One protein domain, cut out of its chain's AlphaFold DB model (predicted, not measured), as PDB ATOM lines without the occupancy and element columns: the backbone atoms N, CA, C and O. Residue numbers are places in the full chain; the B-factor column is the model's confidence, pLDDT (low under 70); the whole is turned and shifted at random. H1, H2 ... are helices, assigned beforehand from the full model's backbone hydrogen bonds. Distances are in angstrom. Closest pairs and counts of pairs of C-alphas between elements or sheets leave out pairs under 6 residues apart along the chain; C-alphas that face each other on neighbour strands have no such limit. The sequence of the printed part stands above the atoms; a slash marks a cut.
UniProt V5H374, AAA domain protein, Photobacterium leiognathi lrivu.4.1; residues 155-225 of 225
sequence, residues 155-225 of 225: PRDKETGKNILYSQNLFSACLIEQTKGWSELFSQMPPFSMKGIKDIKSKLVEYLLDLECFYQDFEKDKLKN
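AT A GLANCE: This is residues 155 to 225 of the 225 residues of the protein "AAA domain protein" of Photobacterium leiognathi lrivu.4.1 (UniProt V5H374). Three short helices are strung along an elongated body, with long loops taking up much of the chain: a loop of residues 155 to 166 leads into H1, H2 lies between H1 and H3, and H3 runs out from the turn after H2 toward the last residue. Between H1 and H2 the chain swings out to Gln 178, at the far end of the long axis from Asn 225, and folds back. The printed part has 71 residues with three named helices, H1, H2 and H3 in chain order, and no named strand; the class is all helix, though under half of the residues, 29, are in them. It is only just compact, close to loose, with a radius of gyration of the C-alphas of 13.2 A and spans of 42 by 22 by 17 A.

HOW THE PARTS SIT: Starting from Pro 155, pass the unnamed residues 155 to 166 to reach H1, residues 167 to 174. It is close to but not clearly touching H2, residues 200 to 208: the closest C-alphas, of Leu 170 and Leu 204, are 7.0 A apart. Their lines are about perpendicular, at 76 degrees. H2 touches H3, residues 212 to 223, which meets it with residues 212 to 214 alone; the closest C-alphas, of Glu 206 and Phe 214, are 5.6 A apart. These two run opposite ways at a steep tilt of 52 degrees. H1 and H3 are apart. In H2 every O i to N i+4 pair is within hydrogen-bond range; in H1 2 of 4 are, in H3 7 of 8.

IN THESE COORDINATES: Find C-alpha 167 at (282.393, 278.704, 207.828); from there H1 runs 11.0 A to C-alpha 174. H2 begins at C-alpha 200, (286.701, 275.557, 196.135), and spans 12.1 A. H3, the longest, runs 17.1 A from C-alpha 212 to C-alpha 223 at (295.131, 257.100, 195.932).

THE WHOLE: The C-alphas farthest apart, of Gln 178 and Asn 225, the chain's last residue, are 42.9 A apart. The printed part has no cut. The link from H1 to H2, 25 residues, is long; that from H2 to H3, 3 residues, is tight. The mean pLDDT of the printed part is 73.7, and 24 residues are under 70, among them residues 191 to 198 and 218 to 225.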
ATOM      1  N   PRO A 155     283.578 269.686 206.411       80.88
ATOM      2  CA  PRO A 155     284.436 268.597 205.980       80.88
ATOM      3  C   PRO A 155     285.899 268.869 206.333       80.88
ATOM      4  O   PRO A 155     286.434 269.966 206.126       80.88
ATOM      5  N   ARG A 156     286.556 267.828 206.848       78.75
ATOM      6  CA  ARG A 156     287.959 267.847 207.261       78.75
ATOM      7  C   ARG A 156     288.741 266.745 206.579       78.75
ATOM      8  O   ARG A 156     288.237 265.646 206.349       78.75
ATOM      9  N   ASP A 157     289.994 267.051 206.312       75.00
ATOM     10  CA  ASP A 157     290.973 266.075 205.883       75.00
ATOM     11  C   ASP A 157     291.253 265.094 207.035       75.00
ATOM     12  O   ASP A 157     291.562 265.511 208.156       75.00
ATOM     13  N   LYS A 158     291.097 263.790 206.778       69.75
ATOM     14  CA  LYS A 158     291.184 262.746 207.814       69.75
ATOM     15  C   LYS A 158     292.609 262.525 208.338       69.75
ATOM     16  O   LYS A 158     292.751 262.061 209.463       69.75
ATOM     17  N   GLU A 159     293.642 262.845 207.559       68.25
ATOM     18  CA  GLU A 159     295.046 262.598 207.924       68.25
ATOM     19  C   GLU A 159     295.679 263.815 208.595       68.25
ATOM     20  O   GLU A 159     296.346 263.711 209.623       68.25
ATOM     21  N   THR A 160     295.450 264.995 208.024       71.50
ATOM     22  CA  THR A 160     296.023 266.249 208.516       71.50
ATOM     23  C   THR A 160     295.132 266.952 209.538       71.50
ATOM     24  O   THR A 160     295.588 267.882 210.204       71.50
ATOM     25  N   GLY A 161     293.857 266.556 209.646       70.25
ATOM     26  CA  GLY A 161     292.860 267.194 210.510       70.25
ATOM     27  C   GLY A 161     292.489 268.619 210.083       70.25
ATOM     28  O   GLY A 161     291.826 269.338 210.836       70.25
ATOM     29  N   LYS A 162     292.938 269.065 208.904       73.19
ATOM     30  CA  LYS A 162     292.713 270.427 208.406       73.19
ATOM     31  C   LYS A 162     291.312 270.576 207.824       73.19
ATOM     32  O   LYS A 162     290.784 269.661 207.199       73.19
ATOM     33  N   ASN A 163     290.732 271.762 207.994       75.25
ATOM     34  CA  ASN A 163     289.445 272.096 207.390       75.25
ATOM     35  C   ASN A 163     289.599 272.248 205.871       75.25
ATOM     36  O   ASN A 163     290.491 272.959 205.397       75.25
ATOM     37  N   ILE A 164     288.721 271.574 205.128       77.69
ATOM     38  CA  ILE A 164     288.627 271.664 203.666       77.69
ATOM     39  C   ILE A 164     287.782 272.881 203.289       77.69
ATOM     40  O   ILE A 164     288.178 273.677 202.438       77.69
ATOM     41  N   LEU A 165     286.636 273.028 203.959       82.06
ATOM     42  CA  LEU A 165     285.772 274.200 203.895       82.06
ATOM     43  C   LEU A 165     285.771 274.897 205.253       82.06
ATOM     44  O   LEU A 165     285.812 274.247 206.298       82.06
ATOM     45  N   TYR A 166     285.695 276.222 205.228       84.62
ATOM     46  CA  TYR A 166     285.553 277.054 206.416       84.62
ATOM     47  C   TYR A 166     284.152 277.657 206.466       84.62
ATOM     48  O   TYR A 166     283.493 277.804 205.435       84.62
ATOM     49  N   SER A 167     283.706 278.068 207.656       85.19
ATOM     50  CA  SER A 167     282.393 278.704 207.828       85.19
ATOM     51  C   SER A 167     282.229 279.907 206.895       85.19
ATOM     52  O   SER A 167     281.174 280.100 206.307       85.19
ATOM     53  N   GLN A 168     283.299 280.665 206.665       84.94
ATOM     54  CA  GLN A 168     283.328 281.789 205.734       84.94
ATOM     55  C   GLN A 168     282.988 281.375 204.291       84.94
ATOM     56  O   GLN A 168     282.318 282.130 203.591       84.94
ATOM     57  N   ASN A 169     283.408 280.186 203.838       85.75
ATOM     58  CA  ASN A 169     283.024 279.669 202.521       85.75
ATOM     59  C   ASN A 169     281.523 279.381 202.477       85.75
ATOM     60  O   ASN A 169     280.852 279.822 201.550       85.75
ATOM     61  N   LEU A 170     280.991 278.721 203.506       86.62
ATOM     62  CA  LEU A 170     279.560 278.446 203.621       86.62
ATOM     63  C   LEU A 170     278.732 279.738 203.569       86.62
ATOM     64  O   LEU A 170     277.827 279.863 202.750       86.62
ATOM     65  N   PHE A 171     279.088 280.733 204.379       85.75
ATOM     66  CA  PHE A 171     278.361 282.002 204.418       85.75
ATOM     67  C   PHE A 171     278.469 282.818 203.126       85.75
ATOM     68  O   PHE A 171     277.572 283.605 202.838       85.75
ATOM     69  N   SER A 172     279.510 282.602 202.315       82.38
ATOM     70  CA  SER A 172     279.604 283.221 200.988       82.38
ATOM     71  C   SER A 172     278.506 282.751 200.027       82.38
ATOM     72  O   SER A 172     278.146 283.499 199.128       82.38
ATOM     73  N   ALA A 173     277.924 281.563 200.242       83.38
ATOM     74  CA  ALA A 173     276.763 281.091 199.484       83.38
ATOM     75  C   ALA A 173     275.441 281.714 199.963       83.38
ATOM     76  O   ALA A 173     274.461 281.737 199.224       83.38
ATOM     77  N   CYS A 174     275.401 282.210 201.202       82.69
ATOM     78  CA  CYS A 174     274.208 282.803 201.807       82.69
ATOM     79  C   CYS A 174     274.091 284.314 201.548       82.69
ATOM     80  O   CYS A 174     273.062 284.906 201.869       82.69
ATOM     81  N   LEU A 175     275.135 284.942 200.995       78.12
ATOM     82  CA  LEU A 175     275.200 286.377 200.749       78.12
ATOM     83  C   LEU A 175     275.288 286.672 199.255       78.12
ATOM     84  O   LEU A 175     276.229 286.263 198.582       78.12
ATOM     85  N   ILE A 176     274.376 287.515 198.779       77.94
ATOM     86  CA  ILE A 176     274.484 288.158 197.471       77.94
ATOM     87  C   ILE A 176     274.615 289.661 197.717       77.94
ATOM     88  O   ILE A 176     273.677 290.321 198.156       77.94
ATOM     89  N   GLU A 177     275.815 290.193 197.496       72.94
ATOM     90  CA  GLU A 177     276.118 291.612 197.705       72.94
ATOM     91  C   GLU A 177     275.686 292.448 196.484       72.94
ATOM     92  O   GLU A 177     275.771 291.988 195.346       72.94
ATOM     93  N   GLN A 178     275.223 293.683 196.700       69.12
ATOM     94  CA  GLN A 178     274.626 294.517 195.652       69.12
ATOM     95  C   GLN A 178     275.597 294.908 194.529       69.12
ATOM     96  O   GLN A 178     275.154 295.085 193.401       69.12
ATOM     97  N   THR A 179     276.890 295.098 194.787       67.19
ATOM     98  CA  THR A 179     277.840 295.566 193.761       67.19
ATOM     99  C   THR A 179     278.506 294.432 192.993       67.19
ATOM    100  O   THR A 179     278.664 294.541 191.778       67.19
ATOM    101  N   LYS A 180     278.874 293.333 193.662       68.19
ATOM    102  CA  LYS A 180     279.572 292.199 193.026       68.19
ATOM    103  C   LYS A 180     278.703 290.961 192.808       68.19
ATOM    104  O   LYS A 180     279.026 290.135 191.955       68.19
ATOM    105  N   GLY A 181     277.600 290.831 193.543       64.31
ATOM    106  CA  GLY A 181     276.725 289.658 193.501       64.31
ATOM    107  C   GLY A 181     275.948 289.501 192.194       64.31
ATOM    108  O   GLY A 181     275.556 288.389 191.864       64.31
ATOM    109  N   TRP A 182     275.788 290.571 191.405       67.81
ATOM    110  CA  TRP A 182     275.173 290.484 190.072       67.81
ATOM    111  C   TRP A 182     276.031 289.733 189.053       67.81
ATOM    112  O   TRP A 182     275.494 289.179 188.098       67.81
ATOM    113  N   SER A 183     277.355 289.748 189.219       71.56
ATOM    114  CA  SER A 183     278.278 289.148 188.253       71.56
ATOM    115  C   SER A 183     278.618 287.701 188.590       71.56
ATOM    116  O   SER A 183     278.836 286.905 187.681       71.56
ATOM    117  N   GLU A 184     278.684 287.351 189.877       72.62
ATOM    118  CA  GLU A 184     279.037 286.001 190.311       72.62
ATOM    119  C   GLU A 184     278.538 285.701 191.739       72.62
ATOM    120  O   GLU A 184     278.753 286.495 192.659       72.62
ATOM    121  N   LEU A 185     277.945 284.511 191.931       70.94
ATOM    122  CA  LEU A 185     277.380 284.036 193.206       70.94
ATOM    123  C   LEU A 185     278.426 283.959 194.334       70.94
ATOM    124  O   LEU A 185     278.142 284.308 195.470       70.94
ATOM    125  N   PHE A 186     279.657 283.552 194.013       75.81
ATOM    126  CA  PHE A 186     280.760 283.395 194.973       75.81
ATOM    127  C   PHE A 186     281.818 284.499 194.849       75.81
ATOM    128  O   PHE A 186     282.992 284.279 195.156       75.81
ATOM    129  N   SER A 187     281.427 285.684 194.369       69.19
ATOM    130  CA  SER A 187     282.341 286.807 194.089       69.19
ATOM    131  C   SER A 187     283.141 287.286 195.308       69.19
ATOM    132  O   SER A 187     284.229 287.839 195.156       69.19
ATOM    133  N   GLN A 188     282.610 287.070 196.512       73.62
ATOM    134  CA  GLN A 188     283.213 287.475 197.785       73.62
ATOM    135  C   GLN A 188     283.774 286.293 198.587       73.62
ATOM    136  O   GLN A 188     284.147 286.444 199.750       73.62
ATOM    137  N   MET A 189     283.821 285.097 197.991       78.00
ATOM    138  CA  MET A 189     284.334 283.930 198.687       78.00
ATOM    139  C   MET A 189     285.837 284.098 198.958       78.00
ATOM    140  O   MET A 189     286.614 284.334 198.027       78.00
ATOM    141  N   PRO A 190     286.279 283.952 200.217       73.06
ATOM    142  CA  PRO A 190     287.661 284.172 200.557       73.06
ATOM    143  C   PRO A 190     288.507 282.997 200.057       73.06
ATOM    144  O   PRO A 190     288.093 281.839 200.168       73.06
ATOM    145  N   PRO A 191     289.734 283.255 199.577       65.94
ATOM    146  CA  PRO A 191     290.587 282.217 199.008       65.94
ATOM    147  C   PRO A 191     291.260 281.333 200.074       65.94
ATOM    148  O   PRO A 191     292.150 280.562 199.733       65.94
ATOM    149  N   PHE A 192     290.892 281.445 201.360       61.19
ATOM    150  CA  PHE A 192     291.621 280.863 202.501       61.19
ATOM    151  C   PHE A 192     291.594 279.328 202.606       61.19
ATOM    152  O   PHE A 192     292.129 278.780 203.571       61.19
ATOM    153  N   SER A 193     291.067 278.601 201.621       52.53
ATOM    154  CA  SER A 193     291.360 277.172 201.545       52.53
ATOM    155  C   SER A 193     292.839 276.946 201.302       52.53
ATOM    156  O   SER A 193     293.485 277.669 200.546       52.53
ATOM    157  N   MET A 194     293.364 275.925 201.971       46.06
ATOM    158  CA  MET A 194     294.738 275.452 201.871       46.06
ATOM    159  C   MET A 194     295.319 275.651 200.461       46.06
ATOM    160  O   MET A 194     294.700 275.242 199.479       46.06
ATOM    161  N   LYS A 195     296.518 276.260 200.374       42.50
ATOM    162  CA  LYS A 195     297.373 276.236 199.172       42.50
ATOM    163  C   LYS A 195     297.340 274.811 198.599       42.50
ATOM    164  O   LYS A 195     297.977 273.932 199.170       42.50
ATOM    165  N   GLY A 196     296.579 274.585 197.528       48.66
ATOM    166  CA  GLY A 196     296.473 273.274 196.880       48.66
ATOM    167  C   GLY A 196     295.060 272.760 196.599       48.66
ATOM    168  O   GLY A 196     294.924 271.957 195.682       48.66
ATOM    169  N   ILE A 197     294.009 273.227 197.288       57.62
ATOM    170  CA  ILE A 197     292.636 272.834 196.924       57.62
ATOM    171  C   ILE A 197     292.218 273.635 195.687       57.62
ATOM    172  O   ILE A 197     291.899 274.821 195.775       57.62
ATOM    173  N   LYS A 198     292.263 272.986 194.520       59.88
ATOM    174  CA  LYS A 198     291.657 273.503 193.289       59.88
ATOM    175  C   LYS A 198     290.128 273.490 193.438       59.88
ATOM    176  O   LYS A 198     289.582 272.634 194.130       59.88
ATOM    177  N   ASP A 199     289.464 274.465 192.823       75.81
ATOM    178  CA  ASP A 199     288.004 274.522 192.652       75.81
ATOM    179  C   ASP A 199     287.150 274.533 193.934       75.81
ATOM    180  O   ASP A 199     286.135 273.849 194.043       75.81
ATOM    181  N   ILE A 200     287.495 275.389 194.902       80.00
ATOM    182  CA  ILE A 200     286.701 275.557 196.135       80.00
ATOM    183  C   ILE A 200     285.225 275.932 195.891       80.00
ATOM    184  O   ILE A 200     284.359 275.531 196.664       80.00
ATOM    185  N   LYS A 201     284.915 276.648 194.801       84.44
ATOM    186  CA  LYS A 201     283.526 276.971 194.424       84.44
ATOM    187  C   LYS A 201     282.729 275.695 194.136       84.44
ATOM    188  O   LYS A 201     281.634 275.537 194.663       84.44
ATOM    189  N   SER A 202     283.306 274.774 193.362       85.25
ATOM    190  CA  SER A 202     282.696 273.477 193.058       85.25
ATOM    191  C   SER A 202     282.527 272.649 194.325       85.25
ATOM    192  O   SER A 202     281.420 272.224 194.624       85.25
ATOM    193  N   LYS A 203     283.577 272.546 195.148       83.62
ATOM    194  CA  LYS A 203     283.532 271.818 196.429       83.62
ATOM    195  C   LYS A 203     282.465 272.339 197.387       83.62
ATOM    196  O   LYS A 203     281.830 271.558 198.087       83.62
ATOM    197  N   LEU A 204     282.263 273.656 197.433       86.69
ATOM    198  CA  LEU A 204     281.195 274.259 198.223       86.69
ATOM    199  C   LEU A 204     279.815 273.848 197.695       86.69
ATOM    200  O   LEU A 204     278.962 273.473 198.490       86.69
ATOM    201  N   VAL A 205     279.601 273.892 196.378       88.12
ATOM    202  CA  VAL A 205     278.335 273.464 195.758       88.12
ATOM    203  C   VAL A 205     278.075 271.981 196.001       88.12
ATOM    204  O   VAL A 205     276.973 271.617 196.398       88.12
ATOM    205  N   GLU A 206     279.081 271.133 195.812       88.44
ATOM    206  CA  GLU A 206     278.971 269.694 196.045       88.44
ATOM    207  C   GLU A 206     278.632 269.381 197.504       88.44
ATOM    208  O   GLU A 206     277.767 268.551 197.760       88.44
ATOM    209  N   TYR A 207     279.249 270.090 198.455       87.56
ATOM    210  CA  TYR A 207     278.919 269.976 199.873       87.56
ATOM    211  C   TYR A 207     277.490 270.450 200.183       87.56
ATOM    212  O   TYR A 207     276.767 269.776 200.908       87.56
ATOM    213  N   LEU A 208     277.059 271.588 199.629       87.56
ATOM    214  CA  LEU A 208     275.714 272.134 199.855       87.56
ATOM    215  C   LEU A 208     274.602 271.245 199.286       87.56
ATOM    216  O   LEU A 208     273.498 271.235 199.823       87.56
ATOM    217  N   LEU A 209     274.889 270.540 198.193       88.94
ATOM    218  CA  LEU A 209     273.968 269.622 197.525       88.94
ATOM    219  C   LEU A 209     274.119 268.164 197.992       88.94
ATOM    220  O   LEU A 209     273.432 267.302 197.449       88.94
ATOM    221  N   ASP A 210     275.001 267.899 198.960       87.00
ATOM    222  CA  ASP A 210     275.317 266.559 199.475       87.00
ATOM    223  C   ASP A 210     275.669 265.547 198.365       87.00
ATOM    224  O   ASP A 210     275.170 264.423 198.306       87.00
ATOM    225  N   LEU A 211     276.509 265.968 197.412       86.44
ATOM    226  CA  LEU A 211     276.884 265.134 196.271       86.44
ATOM    227  C   LEU A 211     277.951 264.105 196.658       86.44
ATOM    228  O   LEU A 211     279.004 264.447 197.197       86.44
ATOM    229  N   GLU A 212     277.753 262.847 196.259       77.75
ATOM    230  CA  GLU A 212     278.723 261.767 196.496       77.75
ATOM    231  C   GLU A 212     280.111 262.051 195.895       77.75
ATOM    232  O   GLU A 212     281.126 261.617 196.446       77.75
ATOM    233  N   CYS A 213     280.173 262.793 194.780       77.94
ATOM    234  CA  CYS A 213     281.431 263.150 194.123       77.94
ATOM    235  C   CYS A 213     282.364 263.938 195.048       77.94
ATOM    236  O   CYS A 213     283.573 263.719 194.997       77.94
ATOM    237  N   PHE A 214     281.799 264.740 195.960       78.31
ATOM    238  CA  PHE A 214     282.552 265.458 196.979       78.31
ATOM    239  C   PHE A 214     283.440 264.493 197.765       78.31
ATOM    240  O   PHE A 214     284.654 264.656 197.837       78.31
ATOM    241  N   TYR A 215     282.836 263.434 198.310       71.69
ATOM    242  CA  TYR A 215     283.521 262.434 199.122       71.69
ATOM    243  C   TYR A 215     284.482 261.571 198.297       71.69
ATOM    244  O   TYR A 215     285.578 261.249 198.763       71.69
ATOM    245  N   GLN A 216     284.100 261.229 197.064       71.25
ATOM    246  CA  GLN A 216     284.914 260.408 196.164       71.25
ATOM    247  C   GLN A 216     286.187 261.114 195.696       71.25
ATOM    248  O   GLN A 216     287.221 260.459 195.547       71.25
ATOM    249  N   ASP A 217     286.149 262.429 195.490       71.81
ATOM    250  CA  ASP A 217     287.333 263.193 195.100       71.81
ATOM    251  C   ASP A 217     288.395 263.193 196.203       71.81
ATOM    252  O   ASP A 217     289.584 263.079 195.904       71.81
ATOM    253  N   PHE A 218     287.992 263.181 197.478       68.12
ATOM    254  CA  PHE A 218     288.944 262.994 198.578       68.12
ATOM    255  C   PHE A 218     289.547 261.592 198.596       68.12
ATOM    256  O   PHE A 218     290.741 261.455 198.835       68.12
ATOM    257  N   GLU A 219     288.758 260.546 198.343       66.56
ATOM    258  CA  GLU A 219     289.298 259.183 198.266       66.56
ATOM    259  C   GLU A 219     290.242 259.016 197.058       66.56
ATOM    260  O   GLU A 219     291.265 258.343 197.163       66.56
ATOM    261  N   LYS A 220     289.972 259.684 195.928       67.38
ATOM    262  CA  LYS A 220     290.872 259.695 194.762       67.38
ATOM    263  C   LYS A 220     292.175 260.441 195.014       67.38
ATOM    264  O   LYS A 220     293.218 259.964 194.570       67.38
ATOM    265  N   ASP A 221     292.130 261.592 195.679       66.31
ATOM    266  CA  ASP A 221     293.340 262.353 196.003       66.31
ATOM    267  C   ASP A 221     294.265 261.559 196.941       66.31
ATOM    268  O   ASP A 221     295.483 261.632 196.786       66.31
ATOM    269  N   LYS A 222     293.714 260.712 197.824       62.59
ATOM    270  CA  LYS A 222     294.511 259.769 198.629       62.59
ATOM    271  C   LYS A 222     295.235 258.726 197.788       62.59
ATOM    272  O   LYS A 222     296.383 258.426 198.064       62.59
ATOM    273  N   LEU A 223     294.571 258.168 196.773       65.06
ATOM    274  CA  LEU A 223     295.131 257.100 195.932       65.06
ATOM    275  C   LEU A 223     296.232 257.583 194.974       65.06
ATOM    276  O   LEU A 223     296.873 256.762 194.321       65.06
ATOM    277  N   LYS A 224     296.409 258.902 194.830       59.69
ATOM    278  CA  LYS A 224     297.448 259.513 193.987       59.69
ATOM    279  C   LYS A 224     298.735 259.855 194.748       59.69
ATOM    280  O   LYS A 224     299.710 260.217 194.087       59.69
ATOM    281  N   ASN A 225     298.726 259.754 196.079       49.09
ATOM    282  CA  ASN A 225     299.908 259.848 196.943       49.09
ATOM    283  C   ASN A 225     300.400 258.450 197.330       49.09
ATOM    284  O   ASN A 225     301.615 258.337 197.604       49.09
TER     285      ASN A 225